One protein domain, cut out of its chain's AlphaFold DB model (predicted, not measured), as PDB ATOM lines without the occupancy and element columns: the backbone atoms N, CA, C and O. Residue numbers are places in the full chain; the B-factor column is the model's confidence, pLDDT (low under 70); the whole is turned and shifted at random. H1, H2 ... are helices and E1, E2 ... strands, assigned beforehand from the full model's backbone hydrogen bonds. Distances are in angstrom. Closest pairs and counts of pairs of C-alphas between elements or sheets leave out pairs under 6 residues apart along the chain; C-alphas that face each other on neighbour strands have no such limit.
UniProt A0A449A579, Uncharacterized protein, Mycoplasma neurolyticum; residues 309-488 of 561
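This is residues 309 to 488 of the 561 residues of an uncharacterized protein of Mycoplasma neurolyticum (UniProt A0A449A579). A strongly twisted sheet of six strands runs through the middle of the domain, with H2 and H3 over one face and H1, H5 and H6 over the other. A small two-strand hairpin, E3 and E4, packs on H2 at a distance from the large sheet, and H2 is sandwiched between the two. The printed part has 180 residues, with six named helices and eight named strands in the order H1 E1 H2 E2 H3 E3 E4 E5 H4 E6 H5 E7 E8 H6. The large sheet is mixed, in the order E5 E2 E1 E6 E7 E8, with E8 antiparallel to E7 and the other neighbours parallel; the class is mixed, helices and strands. The whole is compact and rounded, with a radius of gyration of the C-alphas of 15.5 A and spans of 44 by 39 by 30 A.

H1, residues 309 to 323, begins with C-alpha 309 at (187.650, 201.888, 105.277) and is 21.9 A long. E1 is residues 326 to 331, 16.5 A, H2 residues 338 to 349, 15.7 A, and E2 residues 353 to 358, 15.3 A. H3, residues 365 to 377, is 17.9 A long. E3 is residues 381 to 385, with C-alpha 381 at (210.531, 225.219, 99.936), and E4 is residues 392 to 396; each is 13.3 A long. Short elements follow: E5, residues 403 to 405, 7.1 A; H4, residues 412 to 416, 6.1 A; E6, residues 430 to 433, 10.3 A; and H5, residues 439 to 444, 10.4 A. E7 is residues 454 to 459, 14.0 A, and E8 is residues 464 to 467, 9.9 A. H6, residues 474 to 488, is 20.7 A long and ends with C-alpha 488 at (173.178, 215.888, 116.892).

E2 and E1 are parallel at 26 degrees, with N 330 and O 356 2.8 A apart, within hydrogen-bond range. E5 is parallel to E2, with N 357 and O 404 at 2.9 A; E6 is parallel to E1, with N 331 and O 432 at 2.8 A; E7 is parallel to E6, with N 458 and O 433 at 2.8 A. E7 and E8 form a hairpin, antiparallel at 166 degrees, with N 466 and O 457 at 2.8 A. E1, H2, E2 and E6, H5, E7 are strand-helix-strand units, two parallel neighbour strands with a helix between; E5, H4, E6 is a split one, with E2 and E1 between its strands. The three crossovers are right-handed. The helices on both faces give three layers. H1 lies over E2 at a height over the sheet of 8.6 A, and H5 over E6 at 8.9 A, both along the strands. H6 runs across the strands, at 67 degrees to E7 on the local plane. H2 and H3 touch at a steep tilt of 47 degrees, closest at the C-alphas of Lys 339 and Asn 366, 6.6 A. The C-alphas of Lys 347 in H2 and Leu 395 in E4 are 6.0 A apart, the closest of that pair. E3 and E4 form a hairpin, with N 384 and O 393 at 2.8 A. H4 only grazes the sheet and touches H5, closest at Glu 413 and Gly 443, C-alphas 5.3 A apart. Every O i to N i+4 pair is within hydrogen-bond range in H2, H3, H4 and H6; H1 has 10 of 11 and H5 0 of 2, with 3 of 3 O i to N i+3 pairs.

The two C-alphas farthest apart, of Glu 391 and Glu 423, are 45.2 A apart. The printed part has no cut. The link from H4 to E6, residues 417 to 429, is long. The mean pLDDT of the printed part is 86.9; residues 362, 462 and 468 to 474 are under 70.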
ATOM      1  N   TRP A 309     187.207 200.958 104.238       85.81
ATOM      2  CA  TRP A 309     187.650 201.888 105.277       85.81
ATOM      3  C   TRP A 309     188.872 201.334 106.022       85.81
ATOM      4  O   TRP A 309     189.692 202.112 106.495       85.81
ATOM      5  N   GLU A 310     189.032 200.009 106.075       89.81
ATOM      6  CA  GLU A 310     190.204 199.334 106.631       89.81
ATOM      7  C   GLU A 310     191.475 199.678 105.846       89.81
ATOM      8  O   GLU A 310     192.493 199.977 106.458       89.81
ATOM      9  N   ASN A 311     191.415 199.744 104.510       89.12
ATOM     10  CA  ASN A 311     192.563 200.179 103.701       89.12
ATOM     11  C   ASN A 311     192.965 201.628 104.025       89.12
ATOM     12  O   ASN A 311     194.150 201.955 104.129       89.12
ATOM     13  N   GLU A 312     191.976 202.508 104.200       92.44
ATOM     14  CA  GLU A 312     192.211 203.903 104.579       92.44
ATOM     15  C   GLU A 312     192.749 204.020 106.010       92.44
ATOM     16  O   GLU A 312     193.681 204.788 106.251       92.44
ATOM     17  N   ARG A 313     192.232 203.211 106.942       94.00
ATOM     18  CA  ARG A 313     192.752 203.082 108.305       94.00
ATOM     19  C   ARG A 313     194.205 202.637 108.294       94.00
ATOM     20  O   ARG A 313     195.033 203.275 108.931       94.00
ATOM     21  N   ASP A 314     194.525 201.563 107.584       94.00
ATOM     22  CA  ASP A 314     195.866 200.978 107.578       94.00
ATOM     23  C   ASP A 314     196.888 201.964 107.003       94.00
ATOM     24  O   ASP A 314     198.006 202.067 107.508       94.00
ATOM     25  N   LYS A 315     196.487 202.768 106.009       93.69
ATOM     26  CA  LYS A 315     197.276 203.906 105.521       93.69
ATOM     27  C   LYS A 315     197.515 204.949 106.617       93.69
ATOM     28  O   LYS A 315     198.656 205.375 106.796       93.69
ATOM     29  N   VAL A 316     196.472 205.354 107.344       95.38
ATOM     30  CA  VAL A 316     196.577 206.349 108.425       95.38
ATOM     31  C   VAL A 316     197.470 205.840 109.562       95.38
ATOM     32  O   VAL A 316     198.393 206.539 109.975       95.38
ATOM     33  N   LEU A 317     197.267 204.599 110.012       93.75
ATOM     34  CA  LEU A 317     198.067 203.967 111.064       93.75
ATOM     35  C   LEU A 317     199.530 203.795 110.645       93.75
ATOM     36  O   LEU A 317     200.438 204.070 111.430       93.75
ATOM     37  N   LYS A 318     199.778 203.394 109.393       95.06
ATOM     38  CA  LYS A 318     201.134 203.304 108.845       95.06
ATOM     39  C   LYS A 318     201.832 204.659 108.895       95.06
ATOM     40  O   LYS A 318     202.956 204.735 109.377       95.06
ATOM     41  N   ASN A 319     201.178 205.719 108.437       94.06
ATOM     42  CA  ASN A 319     201.737 207.068 108.478       94.06
ATOM     43  C   ASN A 319     201.992 207.544 109.912       94.06
ATOM     44  O   ASN A 319     203.063 208.068 110.205       94.06
ATOM     45  N   GLN A 320     201.049 207.299 110.821       93.25
ATOM     46  CA  GLN A 320     201.207 207.623 112.235       93.25
ATOM     47  C   GLN A 320     202.403 206.896 112.860       93.25
ATOM     48  O   GLN A 320     203.126 207.495 113.646       93.25
ATOM     49  N   SER A 321     202.682 205.649 112.468       93.06
ATOM     50  CA  SER A 321     203.852 204.908 112.963       93.06
ATOM     51  C   SER A 321     205.207 205.481 112.516       93.06
ATOM     52  O   SER A 321     206.227 205.160 113.120       93.06
ATOM     53  N   ILE A 322     205.235 206.331 111.479       93.50
ATOM     54  CA  ILE A 322     206.472 206.938 110.960       93.50
ATOM     55  C   ILE A 322     206.945 208.082 111.865       93.50
ATOM     56  O   ILE A 322     208.145 208.202 112.104       93.50
ATOM     57  N   ASN A 323     206.025 208.912 112.367       93.62
ATOM     58  CA  ASN A 323     206.366 210.139 113.101       93.62
ATOM     59  C   ASN A 323     205.639 210.329 114.444       93.62
ATOM     60  O   ASN A 323     205.909 211.297 115.149       93.62
ATOM     61  N   ASN A 324     204.736 209.422 114.819       93.88
ATOM     62  CA  ASN A 324     203.907 209.476 116.027       93.88
ATOM     63  C   ASN A 324     203.023 210.729 116.162       93.88
ATOM     64  O   ASN A 324     202.523 211.013 117.254       93.88
ATOM     65  N   LYS A 325     202.795 211.479 115.077       96.25
ATOM     66  CA  LYS A 325     201.899 212.638 115.103       96.25
ATOM     67  C   LYS A 325     200.440 212.211 115.202       96.25
ATOM     68  O   LYS A 325     200.044 211.140 114.738       96.25
ATOM     69  N   LYS A 326     199.631 213.091 115.785       96.88
ATOM     70  CA  LYS A 326     198.169 212.992 115.760       96.88
ATOM     71  C   LYS A 326     197.646 213.176 114.335       96.88
ATOM     72  O   LYS A 326     198.363 213.667 113.468       96.88
ATOM     73  N   ASN A 327     196.399 212.799 114.080       97.81
ATOM     74  CA  ASN A 327     195.811 212.859 112.744       97.81
ATOM     75  C   ASN A 327     194.769 213.982 112.666       97.81
ATOM     76  O   ASN A 327     193.862 214.056 113.492       97.81
ATOM     77  N   LEU A 328     194.870 214.831 111.646       98.38
ATOM     78  CA  LEU A 328     193.895 215.875 111.342       98.38
ATOM     79  C   LEU A 328     193.194 215.547 110.026       98.38
ATOM     80  O   LEU A 328     193.857 215.246 109.033       98.38
ATOM     81  N   ILE A 329     191.865 215.646 110.001       98.19
ATOM     82  CA  ILE A 329     191.072 215.505 108.776       98.19
ATOM     83  C   ILE A 329     190.569 216.858 108.272       98.19
ATOM     84  O   ILE A 329     189.992 217.647 109.015       98.19
ATOM     85  N   ILE A 330     190.746 217.101 106.977       97.44
ATOM     86  CA  ILE A 330     190.091 218.172 106.232       97.44
ATOM     87  C   ILE A 330     188.886 217.562 105.514       97.44
ATOM     88  O   ILE A 330     189.049 216.721 104.624       97.44
ATOM     89  N   LEU A 331     187.676 217.992 105.870       95.94
ATOM     90  CA  LEU A 331     186.462 217.663 105.127       95.94
ATOM     91  C   LEU A 331     186.294 218.644 103.968       95.94
ATOM     92  O   LEU A 331     185.905 219.796 104.160       95.94
ATOM     93  N   GLY A 332     186.630 218.167 102.772       92.94
ATOM     94  CA  GLY A 332     186.692 218.948 101.545       92.94
ATOM     95  C   GLY A 332     185.371 219.058 100.788       92.94
ATOM     96  O   GLY A 332     184.393 218.351 101.036       92.94
ATOM     97  N   THR A 333     185.388 219.929  99.788       87.75
ATOM     98  CA  THR A 333     184.318 220.171  98.829       87.75
ATOM     99  C   THR A 333     184.706 219.664  97.430       87.75
ATOM    100  O   THR A 333     185.598 218.831  97.255       87.75
ATOM    101  N   LYS A 334     183.982 220.126  96.404       83.00
ATOM    102  CA  LYS A 334     184.337 219.953  94.987       83.00
ATOM    103  C   LYS A 334     185.059 221.175  94.398       83.00
ATOM    104  O   LYS A 334     185.257 221.220  93.190       83.00
ATOM    105  N   ASN A 335     185.328 222.202  95.205       85.06
ATOM    106  CA  ASN A 335     185.895 223.468  94.754       85.06
ATOM    107  C   ASN A 335     187.425 223.371  94.691       85.06
ATOM    108  O   ASN A 335     188.049 222.825  95.597       85.06
ATOM    109  N   ASP A 336     188.036 223.943  93.655       87.31
ATOM    110  CA  ASP A 336     189.493 224.051  93.537       87.31
ATOM    111  C   ASP A 336     190.124 224.866  94.681       87.31
ATOM    112  O   ASP A 336     191.298 224.672  94.990       87.31
ATOM    113  N   PHE A 337     189.357 225.747  95.339       88.88
ATOM    114  CA  PHE A 337     189.811 226.525  96.496       88.88
ATOM    115  C   PHE A 337     190.248 225.645  97.680       88.88
ATOM    116  O   PHE A 337     191.094 226.054  98.474       88.88
ATOM    117  N   ASP A 338     189.773 224.396  97.757       91.94
ATOM    118  CA  ASP A 338     190.269 223.411  98.723       91.94
ATOM    119  C   ASP A 338     191.797 223.248  98.656       91.94
ATOM    120  O   ASP A 338     192.427 222.985  99.675       91.94
ATOM    121  N   LYS A 339     192.419 223.430  97.481       92.88
ATOM    122  CA  LYS A 339     193.880 223.349  97.308       92.88
ATOM    123  C   LYS A 339     194.608 224.394  98.148       92.88
ATOM    124  O   LYS A 339     195.675 224.115  98.696       92.88
ATOM    125  N   ASP A 340     194.040 225.592  98.240       90.31
ATOM    126  CA  ASP A 340     194.586 226.680  99.043       90.31
ATOM    127  C   ASP A 340     194.359 226.423 100.536       90.31
ATOM    128  O   ASP A 340     195.294 226.580 101.321       90.31
ATOM    129  N   ILE A 341     193.185 225.899 100.903       91.75
ATOM    130  CA  ILE A 341     192.886 225.452 102.272       91.75
ATOM    131  C   ILE A 341     193.880 224.370 102.717       91.75
ATOM    132  O   ILE A 341     194.465 224.481 103.790       91.75
ATOM    133  N   ILE A 342     194.144 223.354 101.886       94.81
ATOM    134  CA  ILE A 342     195.108 222.286 102.199       94.81
ATOM    135  C   ILE A 342     196.496 222.878 102.474       94.81
ATOM    136  O   ILE A 342     197.116 222.539 103.478       94.81
ATOM    137  N   LYS A 343     196.990 223.789 101.622       93.38
ATOM    138  CA  LYS A 343     198.298 224.440 101.823       93.38
ATOM    139  C   LYS A 343     198.345 225.252 103.119       93.38
ATOM    140  O   LYS A 343     199.332 225.154 103.846       93.38
ATOM    141  N   HIS A 344     197.285 226.005 103.419       91.44
ATOM    142  CA  HIS A 344     197.157 226.754 104.669       91.44
ATOM    143  C   HIS A 344     197.214 225.821 105.888       91.44
ATOM    144  O   HIS A 344     198.038 226.014 106.781       91.44
ATOM    145  N   VAL A 345     196.405 224.758 105.887       93.50
ATOM    146  CA  VAL A 345     196.352 223.775 106.976       93.50
ATOM    147  C   VAL A 345     197.706 223.093 107.166       93.50
ATOM    148  O   VAL A 345     198.164 222.956 108.295       93.50
ATOM    149  N   VAL A 346     198.395 222.712 106.089       95.06
ATOM    150  CA  VAL A 346     199.727 222.092 106.185       95.06
ATOM    151  C   VAL A 346     200.753 223.058 106.771       95.06
ATOM    152  O   VAL A 346     201.536 222.663 107.632       95.06
ATOM    153  N   LYS A 347     200.739 224.326 106.352       92.38
ATOM    154  CA  LYS A 347     201.637 225.349 106.898       92.38
ATOM    155  C   LYS A 347     201.419 225.572 108.390       92.38
ATOM    156  O   LYS A 347     202.397 225.727 109.118       92.38
ATOM    157  N   LYS A 348     200.159 225.599 108.823       91.12
ATOM    158  CA  LYS A 348     199.783 225.905 110.203       91.12
ATOM    159  C   LYS A 348     199.912 224.704 111.141       91.12
ATOM    160  O   LYS A 348     200.380 224.868 112.258       91.12
ATOM    161  N   TYR A 349     199.543 223.510 110.677       94.69
ATOM    162  CA  TYR A 349     199.358 222.326 111.525       94.69
ATOM    163  C   TYR A 349     200.236 221.122 111.153       94.69
ATOM    164  O   TYR A 349     200.295 220.163 111.917       94.69
ATOM    165  N   GLY A 350     200.944 221.132 110.016       94.38
ATOM    166  CA  GLY A 350     201.715 219.970 109.536       94.38
ATOM    167  C   GLY A 350     202.913 219.579 110.417       94.38
ATOM    168  O   GLY A 350     203.442 218.469 110.324       94.38
ATOM    169  N   SER A 351     203.349 220.474 111.304       93.81
ATOM    170  CA  SER A 351     204.359 220.185 112.328       93.81
ATOM    171  C   SER A 351     203.806 219.338 113.480       93.81
ATOM    172  O   SER A 351     204.554 218.557 114.059       93.81
ATOM    173  N   GLU A 352     202.508 219.432 113.773       96.06
ATOM    174  CA  GLU A 352     201.847 218.759 114.901       96.06
ATOM    175  C   GLU A 352     201.001 217.554 114.471       96.06
ATOM    176  O   GLU A 352     200.859 216.589 115.226       96.06
ATOM    177  N   TYR A 353     200.459 217.592 113.250       98.12
ATOM    178  CA  TYR A 353     199.509 216.606 112.748       98.12
ATOM    179  C   TYR A 353     199.922 216.030 111.393       98.12
ATOM    180  O   TYR A 353     200.432 216.731 110.518       98.12
ATOM    181  N   ASN A 354     199.603 214.754 111.192       97.94
ATOM    182  CA  ASN A 354     199.461 214.164 109.867       97.94
ATOM    183  C   ASN A 354     198.147 214.656 109.253       97.94
ATOM    184  O   ASN A 354     197.090 214.533 109.876       97.94
ATOM    185  N   ILE A 355     198.207 215.213 108.043       98.19
ATOM    186  CA  ILE A 355     197.070 215.891 107.415       98.19
ATOM    187  C   ILE A 355     196.410 214.968 106.389       98.19
ATOM    188  O   ILE A 355     197.051 214.508 105.443       98.19
ATOM    189  N   TYR A 356     195.108 214.736 106.545       97.94
ATOM    190  CA  TYR A 356     194.317 213.895 105.652       97.94
ATOM    191  C   TYR A 356     193.190 214.680 104.998       97.94
ATOM    192  O   TYR A 356     192.350 215.256 105.680       97.94
ATOM    193  N   TYR A 357     193.122 214.675 103.671       97.44
ATOM    194  CA  TYR A 357     192.053 215.340 102.930       97.44
ATOM    195  C   TYR A 357     190.981 214.347 102.479       97.44
ATOM    196  O   TYR A 357     191.263 213.434 101.702       97.44
ATOM    197  N   LYS A 358     189.731 214.559 102.900       95.00
ATOM    198  CA  LYS A 358     188.565 213.802 102.434       95.00
ATOM    199  C   LYS A 358     187.671 214.680 101.564       95.00
ATOM    200  O   LYS A 358     186.819 215.406 102.068       95.00
ATOM    201  N   GLY A 359     187.843 214.579 100.248       89.81
ATOM    202  CA  GLY A 359     187.031 215.314  99.272       89.81
ATOM    203  C   GLY A 359     185.591 214.804  99.137       89.81
ATOM    204  O   GLY A 359     185.239 213.706  99.596       89.81
ATOM    205  N   HIS A 360     184.765 215.598  98.446       81.31
ATOM    206  CA  HIS A 360     183.377 215.247  98.134       81.31
ATOM    207  C   HIS A 360     183.296 213.979  97.257       81.31
ATOM    208  O   HIS A 360     184.020 213.881  96.258       81.31
ATOM    209  N   PRO A 361     182.373 213.035  97.534       73.44
ATOM    210  CA  PRO A 361     182.164 211.868  96.681       73.44
ATOM    211  C   PRO A 361     181.932 212.232  95.206       73.44
ATOM    212  O   PRO A 361     181.088 213.062  94.854       73.44
ATOM    213  N   GLY A 362     182.699 211.609  94.316       60.84
ATOM    214  CA  GLY A 362     182.656 211.891  92.876       60.84
ATOM    215  C   GLY A 362     183.546 213.047  92.408       60.84
ATOM    216  O   GLY A 362     183.495 213.375  91.228       60.84
ATOM    217  N   SER A 363     184.359 213.644  93.284       70.50
ATOM    218  CA  SER A 363     185.310 214.703  92.933       70.50
ATOM    219  C   SER A 363     186.730 214.329  93.365       70.50
ATOM    220  O   SER A 363     187.117 214.558  94.507       70.50
ATOM    221  N   ASN A 364     187.519 213.762  92.446       74.56
ATOM    222  CA  ASN A 364     188.871 213.263  92.752       74.56
ATOM    223  C   ASN A 364     189.988 214.256  92.426       74.56
ATOM    224  O   ASN A 364     191.102 214.079  92.899       74.56
ATOM    225  N   HIS A 365     189.709 215.314  91.661       76.88
ATOM    226  CA  HIS A 365     190.745 216.207  91.134       76.88
ATOM    227  C   HIS A 365     191.594 216.880  92.228       76.88
ATOM    228  O   HIS A 365     192.800 217.033  92.052       76.88
ATOM    229  N   ASN A 366     191.001 217.249  93.369       84.50
ATOM    230  CA  ASN A 366     191.737 217.808  94.508       84.50
ATOM    231  C   ASN A 366     192.599 216.759  95.219       84.50
ATOM    232  O   ASN A 366     193.733 217.056  95.581       84.50
ATOM    233  N   ALA A 367     192.084 215.536  95.378       86.62
ATOM    234  CA  ALA A 367     192.837 214.422  95.948       86.62
ATOM    235  C   ALA A 367     194.034 214.056  95.054       86.62
ATOM    236  O   ALA A 367     195.161 213.992  95.530       86.62
ATOM    237  N   GLU A 368     193.813 213.920  93.745       83.31
ATOM    238  CA  GLU A 368     194.868 213.665  92.757       83.31
ATOM    239  C   GLU A 368     195.905 214.795  92.725       83.31
ATOM    240  O   GLU A 368     197.109 214.532  92.692       83.31
ATOM    241  N   TRP A 369     195.457 216.055  92.771       92.06
ATOM    242  CA  TRP A 369     196.356 217.204  92.857       92.06
ATOM    243  C   TRP A 369     197.208 217.166  94.125       92.06
ATOM    244  O   TRP A 369     198.407 217.401  94.022       92.06
ATOM    245  N   LEU A 370     196.619 216.871  95.287       93.12
ATOM    246  CA  LEU A 370     197.322 216.816  96.569       93.12
ATOM    247  C   LEU A 370     198.455 215.793  96.498       93.12
ATOM    248  O   LEU A 370     199.608 216.143  96.749       93.12
ATOM    249  N   GLU A 371     198.143 214.565  96.079       87.56
ATOM    250  CA  GLU A 371     199.136 213.495  95.964       87.56
ATOM    251  C   GLU A 371     200.276 213.903  95.024       87.56
ATOM    252  O   GLU A 371     201.448 213.733  95.346       87.56
ATOM    253  N   LEU A 372     199.970 214.493  93.865       85.94
ATOM    254  CA  LEU A 372     201.001 214.937  92.924       85.94
ATOM    255  C   LEU A 372     201.824 216.107  93.473       85.94
ATOM    256  O   LEU A 372     203.050 216.097  93.373       85.94
ATOM    257  N   PHE A 373     201.164 217.113  94.038       91.50
ATOM    258  CA  PHE A 373     201.789 218.349  94.485       91.50
ATOM    259  C   PHE A 373     202.759 218.101  95.640       91.50
ATOM    260  O   PHE A 373     203.908 218.534  95.560       91.50
ATOM    261  N   PHE A 374     202.335 217.384  96.683       89.69
ATOM    262  CA  PHE A 374     203.192 217.129  97.842       89.69
ATOM    263  C   PHE A 374     204.314 216.138  97.509       89.69
ATOM    264  O   PHE A 374     205.464 216.422  97.829       89.69
ATOM    265  N   ASN A 375     204.052 215.079  96.732       85.56
ATOM    266  CA  ASN A 375     205.117 214.160  96.306       85.56
ATOM    267  C   ASN A 375     206.189 214.848  95.437       85.56
ATOM    268  O   ASN A 375     207.378 214.568  95.577       85.56
ATOM    269  N   GLN A 376     205.805 215.768  94.543       86.94
ATOM    270  CA  GLN A 376     206.759 216.492  93.686       86.94
ATOM    271  C   GLN A 376     207.551 217.578  94.426       86.94
ATOM    272  O   GLN A 376     208.642 217.957  93.976       86.94
ATOM    273  N   ASN A 377     206.999 218.107  95.518       86.75
ATOM    274  CA  ASN A 377     207.586 219.199  96.293       86.75
ATOM    275  C   ASN A 377     208.156 218.757  97.644       86.75
ATOM    276  O   ASN A 377     208.646 219.592  98.401       86.75
ATOM    277  N   GLN A 378     208.166 217.455  97.919       87.56
ATOM    278  CA  GLN A 378     208.818 216.885  99.088       87.56
ATOM    279  C   GLN A 378     210.284 217.348  99.173       87.56
ATOM    280  O   GLN A 378     211.002 217.330  98.168       87.56
ATOM    281  N   LYS A 379     210.736 217.763 100.365       85.81
ATOM    282  CA  LYS A 379     212.074 218.342 100.622       85.81
ATOM    283  C   LYS A 379     212.344 219.682  99.936       85.81
ATOM    284  O   LYS A 379     213.505 220.064  99.791       85.81
ATOM    285  N   LYS A 380     211.307 220.399  99.497       88.56
ATOM    286  CA  LYS A 380     211.436 221.726  98.882       88.56
ATOM    287  C   LYS A 380     210.751 222.794  99.719       88.56
ATOM    288  O   LYS A 380     209.798 222.537 100.454       88.56
ATOM    289  N   GLU A 381     211.243 224.011  99.551       89.88
ATOM    290  CA  GLU A 381     210.531 225.219  99.936       89.88
ATOM    291  C   GLU A 381     209.617 225.629  98.779       89.88
ATOM    292  O   GLU A 381     210.043 225.702  97.624       89.88
ATOM    293  N   ILE A 382     208.345 225.851  99.087       90.69
ATOM    294  CA  ILE A 382     207.325 226.281  98.138       90.69
ATOM    295  C   ILE A 382     206.703 227.588  98.613       90.69
ATOM    296  O   ILE A 382     206.490 227.789  99.807       90.69
ATOM    297  N   VAL A 383     206.388 228.466  97.665       87.62
ATOM    298  CA  VAL A 383     205.661 229.706  97.949       87.62
ATOM    299  C   VAL A 383     204.164 229.409  97.927       87.62
ATOM    300  O   VAL A 383     203.653 228.819  96.970       87.62
ATOM    301  N   ILE A 384     203.467 229.811  98.982       89.38
ATOM    302  CA  ILE A 384     202.021 229.701  99.143       89.38
ATOM    303  C   ILE A 384     201.431 231.083  99.425       89.38
ATOM    304  O   ILE A 384     202.118 231.958  99.942       89.38
ATOM    305  N   ASN A 385     200.155 231.278  99.114       83.62
ATOM    306  CA  ASN A 385     199.450 232.494  99.505       83.62
ATOM    307  C   ASN A 385     198.909 232.294 100.922       83.62
ATOM    308  O   ASN A 385     198.169 231.337 101.166       83.62
ATOM    309  N   ASN A 386     199.253 233.189 101.842       80.56
ATOM    310  CA  ASN A 386     198.576 233.293 103.120       80.56
ATOM    311  C   ASN A 386     197.155 233.804 102.858       80.56
ATOM    312  O   ASN A 386     196.952 234.884 102.313       80.56
ATOM    313  N   LEU A 387     196.165 232.998 103.222       77.19
ATOM    314  CA  LEU A 387     194.758 233.303 102.983       77.19
ATOM    315  C   LEU A 387     194.176 234.332 103.967       77.19
ATOM    316  O   LEU A 387     193.145 234.922 103.661       77.19
ATOM    317  N   ASP A 388     194.835 234.580 105.100       70.44
ATOM    318  CA  ASP A 388     194.462 235.618 106.067       70.44
ATOM    319  C   ASP A 388     194.974 236.999 105.643       70.44
ATOM    320  O   ASP A 388     194.257 237.995 105.752       70.44
ATOM    321  N   THR A 389     196.216 237.072 105.152       76.69
ATOM    322  CA  THR A 389     196.885 238.343 104.809       76.69
ATOM    323  C   THR A 389     196.898 238.649 103.313       76.69
ATOM    324  O   THR A 389     197.135 239.791 102.927       76.69
ATOM    325  N   MET A 390     196.625 237.652 102.465       78.06
ATOM    326  CA  MET A 390     196.795 237.684 101.005       78.06
ATOM    327  C   MET A 390     198.251 237.894 100.544       78.06
ATOM    328  O   MET A 390     198.491 238.189  99.372       78.06
ATOM    329  N   GLU A 391     199.228 237.722 101.438       84.56
ATOM    330  CA  GLU A 391     200.657 237.825 101.129       84.56
ATOM    331  C   GLU A 391     201.276 236.461 100.803       84.56
ATOM    332  O   GLU A 391     200.759 235.411 101.178       84.56
ATOM    333  N   ASN A 392     202.407 236.465 100.096       88.12
ATOM    334  CA  ASN A 392     203.148 235.240  99.813       88.12
ATOM    335  C   ASN A 392     203.974 234.820 101.031       88.12
ATOM    336  O   ASN A 392     204.727 235.618 101.584       88.12
ATOM    337  N   GLU A 393     203.916 233.539 101.369       90.56
ATOM    338  CA  GLU A 393     204.699 232.923 102.430       90.56
ATOM    339  C   GLU A 393     205.400 231.660 101.950       90.56
ATOM    340  O   GLU A 393     204.948 230.974 101.034       90.56
ATOM    341  N   ASN A 394     206.490 231.308 102.624       90.12
ATOM    342  CA  ASN A 394     207.213 230.082 102.333       90.12
ATOM    343  C   ASN A 394     206.739 228.933 103.225       90.12
ATOM    344  O   ASN A 394     206.657 229.053 104.451       90.12
ATOM    345  N   LEU A 395     206.498 227.780 102.615       89.88
ATOM    346  CA  LEU A 395     206.241 226.506 103.271       89.88
ATOM    347  C   LEU A 395     207.379 225.543 102.927       89.88
ATOM    348  O   LEU A 395     207.614 225.236 101.764       89.88
ATOM    349  N   THR A 396     208.089 225.062 103.946       90.50
ATOM    350  CA  THR A 396     209.108 224.019 103.781       90.50
ATOM    351  C   THR A 396     208.477 222.656 104.025       90.50
ATOM    352  O   THR A 396     207.991 222.397 105.124       90.50
ATOM    353  N   LEU A 397     208.492 221.786 103.016       90.31
ATOM    354  CA  LEU A 397     207.989 220.417 103.123       90.31
ATOM    355  C   LEU A 397     209.126 219.477 103.526       90.31
ATOM    356  O   LEU A 397     210.045 219.244 102.743       90.31
ATOM    357  N   THR A 398     209.075 218.935 104.740       88.50
ATOM    358  CA  THR A 398     210.045 217.947 105.241       88.50
ATOM    359  C   THR A 398     209.465 216.532 105.173       88.50
ATOM    360  O   THR A 398     208.254 216.366 105.068       88.50
ATOM    361  N   ASP A 399     210.315 215.503 105.281       86.31
ATOM    362  CA  ASP A 399     209.895 214.083 105.361       86.31
ATOM    363  C   ASP A 399     208.954 213.776 106.528       86.31
ATOM    364  O   ASP A 399     208.231 212.786 106.498       86.31
ATOM    365  N   ASP A 400     208.953 214.638 107.537       89.44
ATOM    366  CA  ASP A 400     208.106 214.524 108.715       89.44
ATOM    367  C   ASP A 400     206.699 215.127 108.508       89.44
ATOM    368  O   ASP A 400     205.790 214.897 109.310       89.44
ATOM    369  N   ILE A 401     206.492 215.898 107.434       92.31
ATOM    370  CA  ILE A 401     205.181 216.427 107.043       92.31
ATOM    371  C   ILE A 401     204.513 215.413 106.115       92.31
ATOM    372  O   ILE A 401     204.886 215.276 104.951       92.31
ATOM    373  N   ILE A 402     203.500 214.720 106.634       94.56
ATOM    374  CA  ILE A 402     202.701 213.756 105.875       94.56
ATOM    375  C   ILE A 402     201.364 214.396 105.505       94.56
ATOM    376  O   ILE A 402     200.610 214.836 106.377       94.56
ATOM    377  N   VAL A 403     201.070 214.418 104.205       95.44
ATOM    378  CA  VAL A 403     199.834 214.970 103.644       95.44
ATOM    379  C   VAL A 403     199.296 213.994 102.615       95.44
ATOM    380  O   VAL A 403     199.879 213.857 101.545       95.44
ATOM    381  N   ASN A 404     198.178 213.338 102.929       95.50
ATOM    382  CA  ASN A 404     197.582 212.328 102.057       95.50
ATOM    383  C   ASN A 404     196.099 212.610 101.814       95.50
ATOM    384  O   ASN A 404     195.390 213.179 102.643       95.50
ATOM    385  N   SER A 405     195.594 212.145 100.683       94.12
ATOM    386  CA  SER A 405     194.162 212.086 100.411       94.12
ATOM    387  C   SER A 405     193.551 210.792 100.954       94.12
ATOM    388  O   SER A 405     194.206 209.748 100.998       94.12
ATOM    389  N   LEU A 406     192.288 210.851 101.374       93.12
ATOM    390  CA  LEU A 406     191.451 209.690 101.675       93.12
ATOM    391  C   LEU A 406     190.535 209.385 100.486       93.12
ATOM    392  O   LEU A 406     190.122 210.308  99.777       93.12
ATOM    393  N   GLU A 407     190.189 208.111 100.278       88.44
ATOM    394  CA  GLU A 407     189.338 207.693  99.154       88.44
ATOM    395  C   GLU A 407     188.005 208.457  99.160       88.44
ATOM    396  O   GLU A 407     187.152 208.281 100.035       88.44
ATOM    397  N   THR A 408     187.818 209.334  98.172       84.50
ATOM    398  CA  THR A 408     186.704 210.289  98.149       84.50
ATOM    399  C   THR A 408     185.361 209.582  98.002       84.50
ATOM    400  O   THR A 408     184.352 210.110  98.470       84.50
ATOM    401  N   GLN A 409     185.341 208.391  97.391       78.19
ATOM    402  CA  GLN A 409     184.123 207.609  97.196       78.19
ATOM    403  C   GLN A 409     183.616 206.960  98.492       78.19
ATOM    404  O   GLN A 409     182.438 206.620  98.565       78.19
ATOM    405  N   ILE A 410     184.444 206.821  99.533       81.12
ATOM    406  CA  ILE A 410     183.975 206.311 100.827       81.12
ATOM    407  C   ILE A 410     183.146 207.415 101.521       81.12
ATOM    408  O   ILE A 410     183.580 208.568 101.558       81.12
ATOM    409  N   PRO A 411     181.946 207.127 102.060       79.94
ATOM    410  CA  PRO A 411     181.232 208.036 102.956       79.94
ATOM    411  C   PRO A 411     182.139 208.528 104.082       79.94
ATOM    412  O   PRO A 411     182.856 207.736 104.688       79.94
ATOM    413  N   SER A 412     182.094 209.819 104.398       86.50
ATOM    414  CA  SER A 412     182.866 210.388 105.511       86.50
ATOM    415  C   SER A 412     182.621 209.648 106.827       86.50
ATOM    416  O   SER A 412     183.564 209.351 107.545       86.50
ATOM    417  N   GLU A 413     181.373 209.283 107.096       82.25
ATOM    418  CA  GLU A 413     180.894 208.662 108.328       82.25
ATOM    419  C   GLU A 413     181.519 207.283 108.564       82.25
ATOM    420  O   GLU A 413     181.770 206.911 109.710       82.25
ATOM    421  N   LEU A 414     181.851 206.547 107.493       84.06
ATOM    422  CA  LEU A 414     182.584 205.284 107.604       84.06
ATOM    423  C   LEU A 414     184.028 205.492 108.075       84.06
ATOM    424  O   LEU A 414     184.587 204.604 108.716       84.06
ATOM    425  N   LEU A 415     184.628 206.645 107.772       90.69
ATOM    426  CA  LEU A 415     185.998 206.984 108.161       90.69
ATOM    427  C   LEU A 415     186.069 207.722 109.500       90.69
ATOM    428  O   LEU A 415     187.139 207.768 110.095       90.69
ATOM    429  N   THR A 416     184.966 208.317 109.959       91.25
ATOM    430  CA  THR A 416     184.988 209.230 111.109       91.25
ATOM    431  C   THR A 416     184.091 208.836 112.277       91.25
ATOM    432  O   THR A 416     184.362 209.272 113.395       91.25
ATOM    433  N   THR A 417     183.048 208.026 112.066       87.69
ATOM    434  CA  THR A 417     182.035 207.739 113.102       87.69
ATOM    435  C   THR A 417     181.753 206.257 113.266       87.69
ATOM    436  O   THR A 417     181.937 205.719 114.352       87.69
ATOM    437  N   GLU A 418     181.318 205.576 112.203       86.50
ATOM    438  CA  GLU A 418     180.788 204.207 112.284       86.50
ATOM    439  C   GLU A 418     181.841 203.185 112.734       86.50
ATOM    440  O   GLU A 418     181.507 202.143 113.301       86.50
ATOM    441  N   ASN A 419     183.116 203.484 112.473       89.44
ATOM    442  CA  ASN A 419     184.244 202.615 112.785       89.44
ATOM    443  C   ASN A 419     185.229 203.230 113.787       89.44
ATOM    444  O   ASN A 419     186.272 202.632 114.034       89.44
ATOM    445  N   ALA A 420     184.922 204.392 114.373       90.31
ATOM    446  CA  ALA A 420     185.870 205.128 115.211       90.31
ATOM    447  C   ALA A 420     186.194 204.410 116.528       90.31
ATOM    448  O   ALA A 420     187.353 204.333 116.924       90.31
ATOM    449  N   THR A 421     185.182 203.832 117.176       88.75
ATOM    450  CA  THR A 421     185.309 203.148 118.474       88.75
ATOM    451  C   THR A 421     185.496 201.636 118.361       88.75
ATOM    452  O   THR A 421     185.547 200.943 119.378       88.75
ATOM    453  N   LYS A 422     185.580 201.094 117.138       89.62
ATOM    454  CA  LYS A 422     185.833 199.664 116.931       89.62
ATOM    455  C   LYS A 422     187.255 199.309 117.363       89.62
ATOM    456  O   LYS A 422     188.155 200.145 117.337       89.62
ATOM    457  N   GLU A 423     187.467 198.042 117.708       84.75
ATOM    458  CA  GLU A 423     188.817 197.506 117.871       84.75
ATOM    459  C   GLU A 423     189.594 197.711 116.560       84.75
ATOM    460  O   GLU A 423     189.123 197.325 115.488       84.75
ATOM    461  N   ASN A 424     190.754 198.370 116.638       85.19
ATOM    462  CA  ASN A 424     191.492 198.861 115.470       85.19
ATOM    463  C   ASN A 424     190.623 199.754 114.561       85.19
ATOM    464  O   ASN A 424     190.554 199.546 113.348       85.19
ATOM    465  N   GLY A 425     189.902 200.705 115.155       89.12
ATOM    466  CA  GLY A 425     189.124 201.719 114.451       89.12
ATOM    467  C   GLY A 425     189.980 202.807 113.798       89.12
ATOM    468  O   GLY A 425     191.194 202.871 113.991       89.12
ATOM    469  N   LEU A 426     189.334 203.674 113.016       92.69
ATOM    470  CA  LEU A 426     189.938 204.895 112.475       92.69
ATOM    471  C   LEU A 426     189.275 206.113 113.114       92.69
ATOM    472  O   LEU A 426     188.058 206.258 113.035       92.69
ATOM    473  N   TYR A 427     190.075 207.001 113.696       92.00
ATOM    474  CA  TYR A 427     189.606 208.286 114.202       92.00
ATOM    475  C   TYR A 427     190.618 209.395 113.883       92.00
ATOM    476  O   TYR A 427     191.791 209.129 113.609       92.00
ATOM    477  N   PHE A 428     190.143 210.638 113.919       96.69
ATOM    478  CA  PHE A 428     190.953 211.833 113.703       96.69
ATOM    479  C   PHE A 428     190.853 212.733 114.931       96.69
ATOM    480  O   PHE A 428     189.761 212.991 115.437       96.69
ATOM    481  N   ASP A 429     191.998 213.198 115.419       96.44
ATOM    482  CA  ASP A 429     192.093 214.015 116.623       96.44
ATOM    483  C   ASP A 429     191.509 215.411 116.401       96.44
ATOM    484  O   ASP A 429     190.874 215.952 117.301       96.44
ATOM    485  N   LYS A 430     191.723 215.989 115.211       96.56
ATOM    486  CA  LYS A 430     191.294 217.350 114.856       96.56
ATOM    487  C   LYS A 430     190.674 217.421 113.467       96.56
ATOM    488  O   LYS A 430     190.946 216.594 112.598       96.56
ATOM    489  N   TRP A 431     189.823 218.422 113.279       96.38
ATOM    490  CA  TRP A 431     188.964 218.569 112.114       96.38
ATOM    491  C   TRP A 431     189.032 219.989 111.562       96.38
ATOM    492  O   TRP A 431     188.919 220.969 112.298       96.38
ATOM    493  N   VAL A 432     189.155 220.083 110.242       95.19
ATOM    494  CA  VAL A 432     188.996 221.321 109.478       95.19
ATOM    495  C   VAL A 432     187.869 221.119 108.476       95.19
ATOM    496  O   VAL A 432     187.834 220.120 107.757       95.19
ATOM    497  N   LEU A 433     186.942 222.067 108.414       94.00
ATOM    498  CA  LEU A 433     185.833 222.039 107.467       94.00
ATOM    499  C   LEU A 433     186.101 223.048 106.358       94.00
ATOM    500  O   LEU A 433     186.240 224.234 106.633       94.00
ATOM    501  N   ALA A 434     186.137 222.594 105.105       91.81
ATOM    502  CA  ALA A 434     186.256 223.497 103.963       91.81
ATOM    503  C   ALA A 434     184.952 224.284 103.688       91.81
ATOM    504  O   ALA A 434     184.975 225.258 102.945       91.81
ATOM    505  N   ASP A 435     183.828 223.864 104.278       86.88
ATOM    506  CA  ASP A 435     182.497 224.461 104.119       86.88
ATOM    507  C   ASP A 435     181.681 224.292 105.413       86.88
ATOM    508  O   ASP A 435     181.636 223.198 105.984       86.88
ATOM    509  N   ASP A 436     181.013 225.360 105.863       82.62
ATOM    510  CA  ASP A 436     180.171 225.384 107.065       82.62
ATOM    511  C   ASP A 436     178.816 224.678 106.881       82.62
ATOM    512  O   ASP A 436     178.110 224.409 107.855       82.62
ATOM    513  N   THR A 437     178.453 224.319 105.647       81.69
ATOM    514  CA  THR A 437     177.174 223.662 105.335       81.69
ATOM    515  C   THR A 437     177.251 222.135 105.231       81.69
ATOM    516  O   THR A 437     176.219 221.470 105.085       81.69
ATOM    517  N   THR A 438     178.447 221.545 105.335       81.38
ATOM    518  CA  THR A 438     178.640 220.106 105.115       81.38
ATOM    519  C   THR A 438     177.981 219.240 106.193       81.38
ATOM    520  O   THR A 438     178.181 219.420 107.394       81.38
ATOM    521  N   ASN A 439     177.226 218.219 105.774       81.50
ATOM    522  CA  ASN A 439     176.697 217.217 106.704       81.50
ATOM    523  C   ASN A 439     177.771 216.231 107.184       81.50
ATOM    524  O   ASN A 439     177.565 215.596 108.215       81.50
ATOM    525  N   ALA A 440     178.924 216.147 106.509       86.00
ATOM    526  CA  ALA A 440     180.041 215.305 106.941       86.00
ATOM    527  C   ALA A 440     180.568 215.705 108.335       86.00
ATOM    528  O   ALA A 440     181.086 214.861 109.064       86.00
ATOM    529  N   ALA A 441     180.368 216.967 108.742       90.00
ATOM    530  CA  ALA A 441     180.708 217.462 110.075       90.00
ATOM    531  C   ALA A 441     179.922 216.764 111.199       90.00
ATOM    532  O   ALA A 441     180.396 216.705 112.328       90.00
ATOM    533  N   LEU A 442     178.756 216.168 110.905       88.12
ATOM    534  CA  LEU A 442     178.025 215.341 111.877       88.12
ATOM    535  C   LEU A 442     178.832 214.130 112.335       88.12
ATOM    536  O   LEU A 442     178.519 213.558 113.380       88.12
ATOM    537  N   GLY A 443     179.857 213.750 111.568       88.56
ATOM    538  CA  GLY A 443     180.701 212.625 111.903       88.56
ATOM    539  C   GLY A 443     181.527 212.816 113.178       88.56
ATOM    540  O   GLY A 443     182.005 211.835 113.742       88.56
ATOM    541  N   ILE A 444     181.639 214.051 113.676       91.69
ATOM    542  CA  ILE A 444     182.310 214.342 114.945       91.69
ATOM    543  C   ILE A 444     181.603 213.724 116.157       91.69
ATOM    544  O   ILE A 444     182.209 213.528 117.204       91.69
ATOM    545  N   ASN A 445     180.321 213.367 116.026       90.44
ATOM    546  CA  ASN A 445     179.585 212.646 117.058       90.44
ATOM    547  C   ASN A 445     179.955 211.151 117.064       90.44
ATOM    548  O   ASN A 445     179.139 210.305 116.695       90.44
ATOM    549  N   ASN A 446     181.194 210.841 117.452       90.69
ATOM    550  CA  ASN A 446     181.799 209.504 117.410       90.69
ATOM    551  C   ASN A 446     182.273 208.988 118.785       90.69
ATOM    552  O   ASN A 446     183.027 208.023 118.850       90.69
ATOM    553  N   ASN A 447     181.852 209.643 119.871       90.00
ATOM    554  CA  ASN A 447     182.226 209.368 121.269       90.00
ATOM    555  C   ASN A 447     183.705 209.588 121.633       90.00
ATOM    556  O   ASN A 447     184.075 209.408 122.793       90.00
ATOM    557  N   LEU A 448     184.535 210.027 120.686       92.12
ATOM    558  CA  LEU A 448     185.940 210.363 120.914       92.12
ATOM    559  C   LEU A 448     186.170 211.873 120.836       92.12
ATOM    560  O   LEU A 448     186.893 212.415 121.670       92.12
ATOM    561  N   ASN A 449     185.518 212.545 119.885       93.31
ATOM    562  CA  ASN A 449     185.699 213.968 119.631       93.31
ATOM    563  C   ASN A 449     184.643 214.851 120.306       93.31
ATOM    564  O   ASN A 449     183.468 214.488 120.409       93.31
ATOM    565  N   SER A 450     185.054 216.054 120.708       90.25
ATOM    566  CA  SER A 450     184.153 217.138 121.115       90.25
ATOM    567  C   SER A 450     184.035 218.195 120.011       90.25
ATOM    568  O   SER A 450     184.783 218.192 119.037       90.25
ATOM    569  N   ILE A 451     183.110 219.150 120.152       86.56
ATOM    570  CA  ILE A 451     182.944 220.230 119.158       86.56
ATOM    571  C   ILE A 451     184.220 221.072 118.998       86.56
ATOM    572  O   ILE A 451     184.491 221.563 117.908       86.56
ATOM    573  N   THR A 452     185.031 221.207 120.048       85.56
ATOM    574  CA  THR A 452     186.302 221.955 120.012       85.56
ATOM    575  C   THR A 452     187.413 221.241 119.256       85.56
ATOM    576  O   THR A 452     188.497 221.796 119.081       85.56
ATOM    577  N   ASP A 453     187.174 220.016 118.789       91.62
ATOM    578  CA  ASP A 453     188.077 219.366 117.845       91.62
ATOM    579  C   ASP A 453     187.892 219.884 116.411       91.62
ATOM    580  O   ASP A 453     188.770 219.652 115.579       91.62
ATOM    581  N   ILE A 454     186.823 220.644 116.129       91.56
ATOM    582  CA  ILE A 454     186.695 221.459 114.912       91.56
ATOM    583  C   ILE A 454     187.469 222.756 115.125       91.56
ATOM    584  O   ILE A 454     186.970 223.708 115.720       91.56
ATOM    585  N   ILE A 455     188.704 222.787 114.636       89.56
ATOM    586  CA  ILE A 455     189.613 223.911 114.885       89.56
ATOM    587  C   ILE A 455     189.445 225.034 113.864       89.56
ATOM    588  O   ILE A 455     189.674 226.197 114.189       89.56
ATOM    589  N   GLU A 456     188.996 224.711 112.648       89.81
ATOM    590  CA  GLU A 456     188.737 225.699 111.600       89.81
ATOM    591  C   GLU A 456     187.544 225.333 110.727       89.81
ATOM    592  O   GLU A 456     187.337 224.176 110.356       89.81
ATOM    593  N   ILE A 457     186.789 226.362 110.351       89.19
ATOM    594  CA  ILE A 457     185.657 226.267 109.438       89.19
ATOM    595  C   ILE A 457     185.802 227.362 108.396       89.19
ATOM    596  O   ILE A 457     185.871 228.548 108.719       89.19
ATOM    597  N   TRP A 458     185.817 226.957 107.139       86.81
ATOM    598  CA  TRP A 458     185.941 227.850 106.008       86.81
ATOM    599  C   TRP A 458     184.580 228.146 105.406       86.81
ATOM    600  O   TRP A 458     183.725 227.275 105.253       86.81
ATOM    601  N   LYS A 459     184.402 229.406 105.024       82.69
ATOM    602  CA  LYS A 459     183.229 229.882 104.307       82.69
ATOM    603  C   LYS A 459     183.654 230.430 102.957       82.69
ATOM    604  O   LYS A 459     184.018 231.601 102.828       82.69
ATOM    605  N   ILE A 460     183.654 229.542 101.964       72.25
ATOM    606  CA  ILE A 460     184.259 229.775 100.646       72.25
ATOM    607  C   ILE A 460     183.626 230.976  99.929       72.25
ATOM    608  O   ILE A 460     184.347 231.769  99.329       72.25
ATOM    609  N   ASP A 461     182.307 231.172 100.028       70.62
ATOM    610  CA  ASP A 461     181.598 232.299  99.396       70.62
ATOM    611  C   ASP A 461     182.026 233.667  99.945       70.62
ATOM    612  O   ASP A 461     181.902 234.678  99.253       70.62
ATOM    613  N   LYS A 462     182.545 233.707 101.177       66.56
ATOM    614  CA  LYS A 462     182.992 234.940 101.837       66.56
ATOM    615  C   LYS A 462     184.504 235.033 102.002       66.56
ATOM    616  O   LYS A 462     184.958 236.063 102.490       66.56
ATOM    617  N   MET A 463     185.252 233.987 101.633       71.12
ATOM    618  CA  MET A 463     186.681 233.830 101.937       71.12
ATOM    619  C   MET A 463     186.983 234.141 103.412       71.12
ATOM    620  O   MET A 463     187.858 234.940 103.731       71.12
ATOM    621  N   LYS A 464     186.192 233.559 104.322       72.69
ATOM    622  CA  LYS A 464     186.339 233.754 105.772       72.69
ATOM    623  C   LYS A 464     186.684 232.449 106.471       72.69
ATOM    624  O   LYS A 464     186.151 231.402 106.103       72.69
ATOM    625  N   ILE A 465     187.511 232.559 107.507       76.12
ATOM    626  CA  ILE A 465     187.838 231.480 108.437       76.12
ATOM    627  C   ILE A 465     187.179 231.784 109.780       76.12
ATOM    628  O   ILE A 465     187.306 232.890 110.313       76.12
ATOM    629  N   TYR A 466     186.503 230.787 110.333       76.06
ATOM    630  CA  TYR A 466     186.047 230.775 111.713       76.06
ATOM    631  C   TYR A 466     186.947 229.830 112.503       76.06
ATOM    632  O   TYR A 466     187.082 228.662 112.139       76.06
ATOM    633  N   ASN A 467     187.558 230.330 113.572       70.12
ATOM    634  CA  ASN A 467     188.431 229.549 114.441       70.12
ATOM    635  C   ASN A 467     187.960 229.701 115.895       70.12
ATOM    636  O   ASN A 467     187.563 230.792 116.316       70.12
ATOM    637  N   TYR A 468     187.987 228.596 116.640       64.00
ATOM    638  CA  TYR A 468     187.625 228.557 118.055       64.00
ATOM    639  C   TYR A 468     188.556 229.418 118.930       64.00
ATOM    640  O   TYR A 468     188.103 230.073 119.868       64.00
ATOM    641  N   GLU A 469     189.851 229.452 118.610       62.59
ATOM    642  CA  GLU A 469     190.898 230.045 119.446       62.59
ATOM    643  C   GLU A 469     191.011 231.563 119.289       62.59
ATOM    644  O   GLU A 469     191.224 232.276 120.268       62.59
ATOM    645  N   THR A 470     190.857 232.089 118.069       58.69
ATOM    646  CA  THR A 470     191.175 233.499 117.781       58.69
ATOM    647  C   THR A 470     190.048 234.474 118.112       58.69
ATOM    648  O   THR A 470     190.260 235.680 118.016       58.69
ATOM    649  N   GLN A 471     188.852 233.986 118.473       54.44
ATOM    650  CA  GLN A 471     187.642 234.772 118.802       54.44
ATOM    651  C   GLN A 471     187.214 235.821 117.755       54.44
ATOM    652  O   GLN A 471     186.249 236.556 117.959       54.44
ATOM    653  N   THR A 472     187.878 235.888 116.602       49.62
ATOM    654  CA  THR A 472     187.752 236.996 115.650       49.62
ATOM    655  C   THR A 472     186.379 237.061 114.979       49.62
ATOM    656  O   THR A 472     186.043 238.096 114.408       49.62
ATOM    657  N   GLN A 473     185.565 236.000 115.071       59.00
ATOM    658  CA  GLN A 473     184.193 235.903 114.544       59.00
ATOM    659  C   GLN A 473     183.333 234.951 115.413       59.00
ATOM    660  O   GLN A 473     182.686 234.029 114.912       59.00
ATOM    661  N   GLU A 474     183.361 235.147 116.740       65.81
ATOM    662  CA  GLU A 474     182.713 234.288 117.756       65.81
ATOM    663  C   GLU A 474     181.236 233.980 117.451       65.81
ATOM    664  O   GLU A 474     180.770 232.860 117.666       65.81
ATOM    665  N   LYS A 475     180.494 234.944 116.893       73.75
ATOM    666  CA  LYS A 475     179.063 234.799 116.603       73.75
ATOM    667  C   LYS A 475     178.789 233.756 115.520       73.75
ATOM    668  O   LYS A 475     177.866 232.957 115.667       73.75
ATOM    669  N   GLU A 476     179.540 233.771 114.426       76.25
ATOM    670  CA  GLU A 476     179.368 232.832 113.321       76.25
ATOM    671  C   GLU A 476     179.789 231.416 113.704       76.25
ATOM    672  O   GLU A 476     179.027 230.483 113.450       76.25
ATOM    673  N   TYR A 477     180.927 231.265 114.391       77.56
ATOM    674  CA  TYR A 477     181.334 229.972 114.944       77.56
ATOM    675  C   TYR A 477     180.269 229.430 115.910       77.56
ATOM    676  O   TYR A 477     179.831 228.291 115.782       77.56
ATOM    677  N   THR A 478     179.762 230.274 116.817       76.75
ATOM    678  CA  THR A 478     178.689 229.899 117.754       76.75
ATOM    679  C   THR A 478     177.409 229.481 117.031       76.75
ATOM    680  O   THR A 478     176.759 228.523 117.446       76.75
ATOM    681  N   ASN A 479     177.032 230.162 115.943       81.00
ATOM    682  CA  ASN A 479     175.865 229.773 115.147       81.00
ATOM    683  C   ASN A 479     176.072 228.417 114.462       81.00
ATOM    684  O   ASN A 479     175.177 227.582 114.523       81.00
ATOM    685  N   PHE A 480     177.247 228.171 113.873       84.69
ATOM    686  CA  PHE A 480     177.571 226.864 113.300       84.69
ATOM    687  C   PHE A 480     177.492 225.759 114.359       84.69
ATOM    688  O   PHE A 480     176.842 224.737 114.151       84.69
ATOM    689  N   VAL A 481     178.115 225.983 115.518       82.81
ATOM    690  CA  VAL A 481     178.097 225.045 116.643       82.81
ATOM    691  C   VAL A 481     176.667 224.766 117.098       82.81
ATOM    692  O   VAL A 481     176.313 223.612 117.332       82.81
ATOM    693  N   PHE A 482     175.827 225.798 117.173       83.00
ATOM    694  CA  PHE A 482     174.413 225.654 117.497       83.00
ATOM    695  C   PHE A 482     173.656 224.817 116.453       83.00
ATOM    696  O   PHE A 482     172.918 223.900 116.819       83.00
ATOM    697  N   ASP A 483     173.864 225.078 115.162       86.31
ATOM    698  CA  ASP A 483     173.224 224.330 114.077       86.31
ATOM    699  C   ASP A 483     173.672 222.862 114.053       86.31
ATOM    700  O   ASP A 483     172.858 221.956 113.843       86.31
ATOM    701  N   LEU A 484     174.954 222.606 114.319       87.88
ATOM    702  CA  LEU A 484     175.503 221.260 114.437       87.88
ATOM    703  C   LEU A 484     174.922 220.532 115.658       87.88
ATOM    704  O   LEU A 484     174.424 219.412 115.528       87.88
ATOM    705  N   ALA A 485     174.903 221.185 116.821       86.69
ATOM    706  CA  ALA A 485     174.320 220.655 118.050       86.69
ATOM    707  C   ALA A 485     172.838 220.296 117.869       86.69
ATOM    708  O   ALA A 485     172.416 219.206 118.258       86.69
ATOM    709  N   LYS A 486     172.058 221.153 117.198       87.62
ATOM    710  CA  LYS A 486     170.651 220.890 116.866       87.62
ATOM    711  C   LYS A 486     170.461 219.614 116.050       87.62
ATOM    712  O   LYS A 486     169.498 218.885 116.275       87.62
ATOM    713  N   LYS A 487     171.369 219.320 115.117       89.06
ATOM    714  CA  LYS A 487     171.325 218.089 114.307       89.06
ATOM    715  C   LYS A 487     171.785 216.844 115.079       89.06
ATOM    716  O   LYS A 487     171.362 215.739 114.739       89.06
ATOM    717  N   ILE A 488     172.658 217.000 116.077       90.12
ATOM    718  CA  ILE A 488     173.178 215.888 116.892       90.12
ATOM    719  C   ILE A 488     172.203 215.514 118.010       90.12
ATOM    720  O   ILE A 488     172.034 214.326 118.271       90.12
TER     721      ILE A 488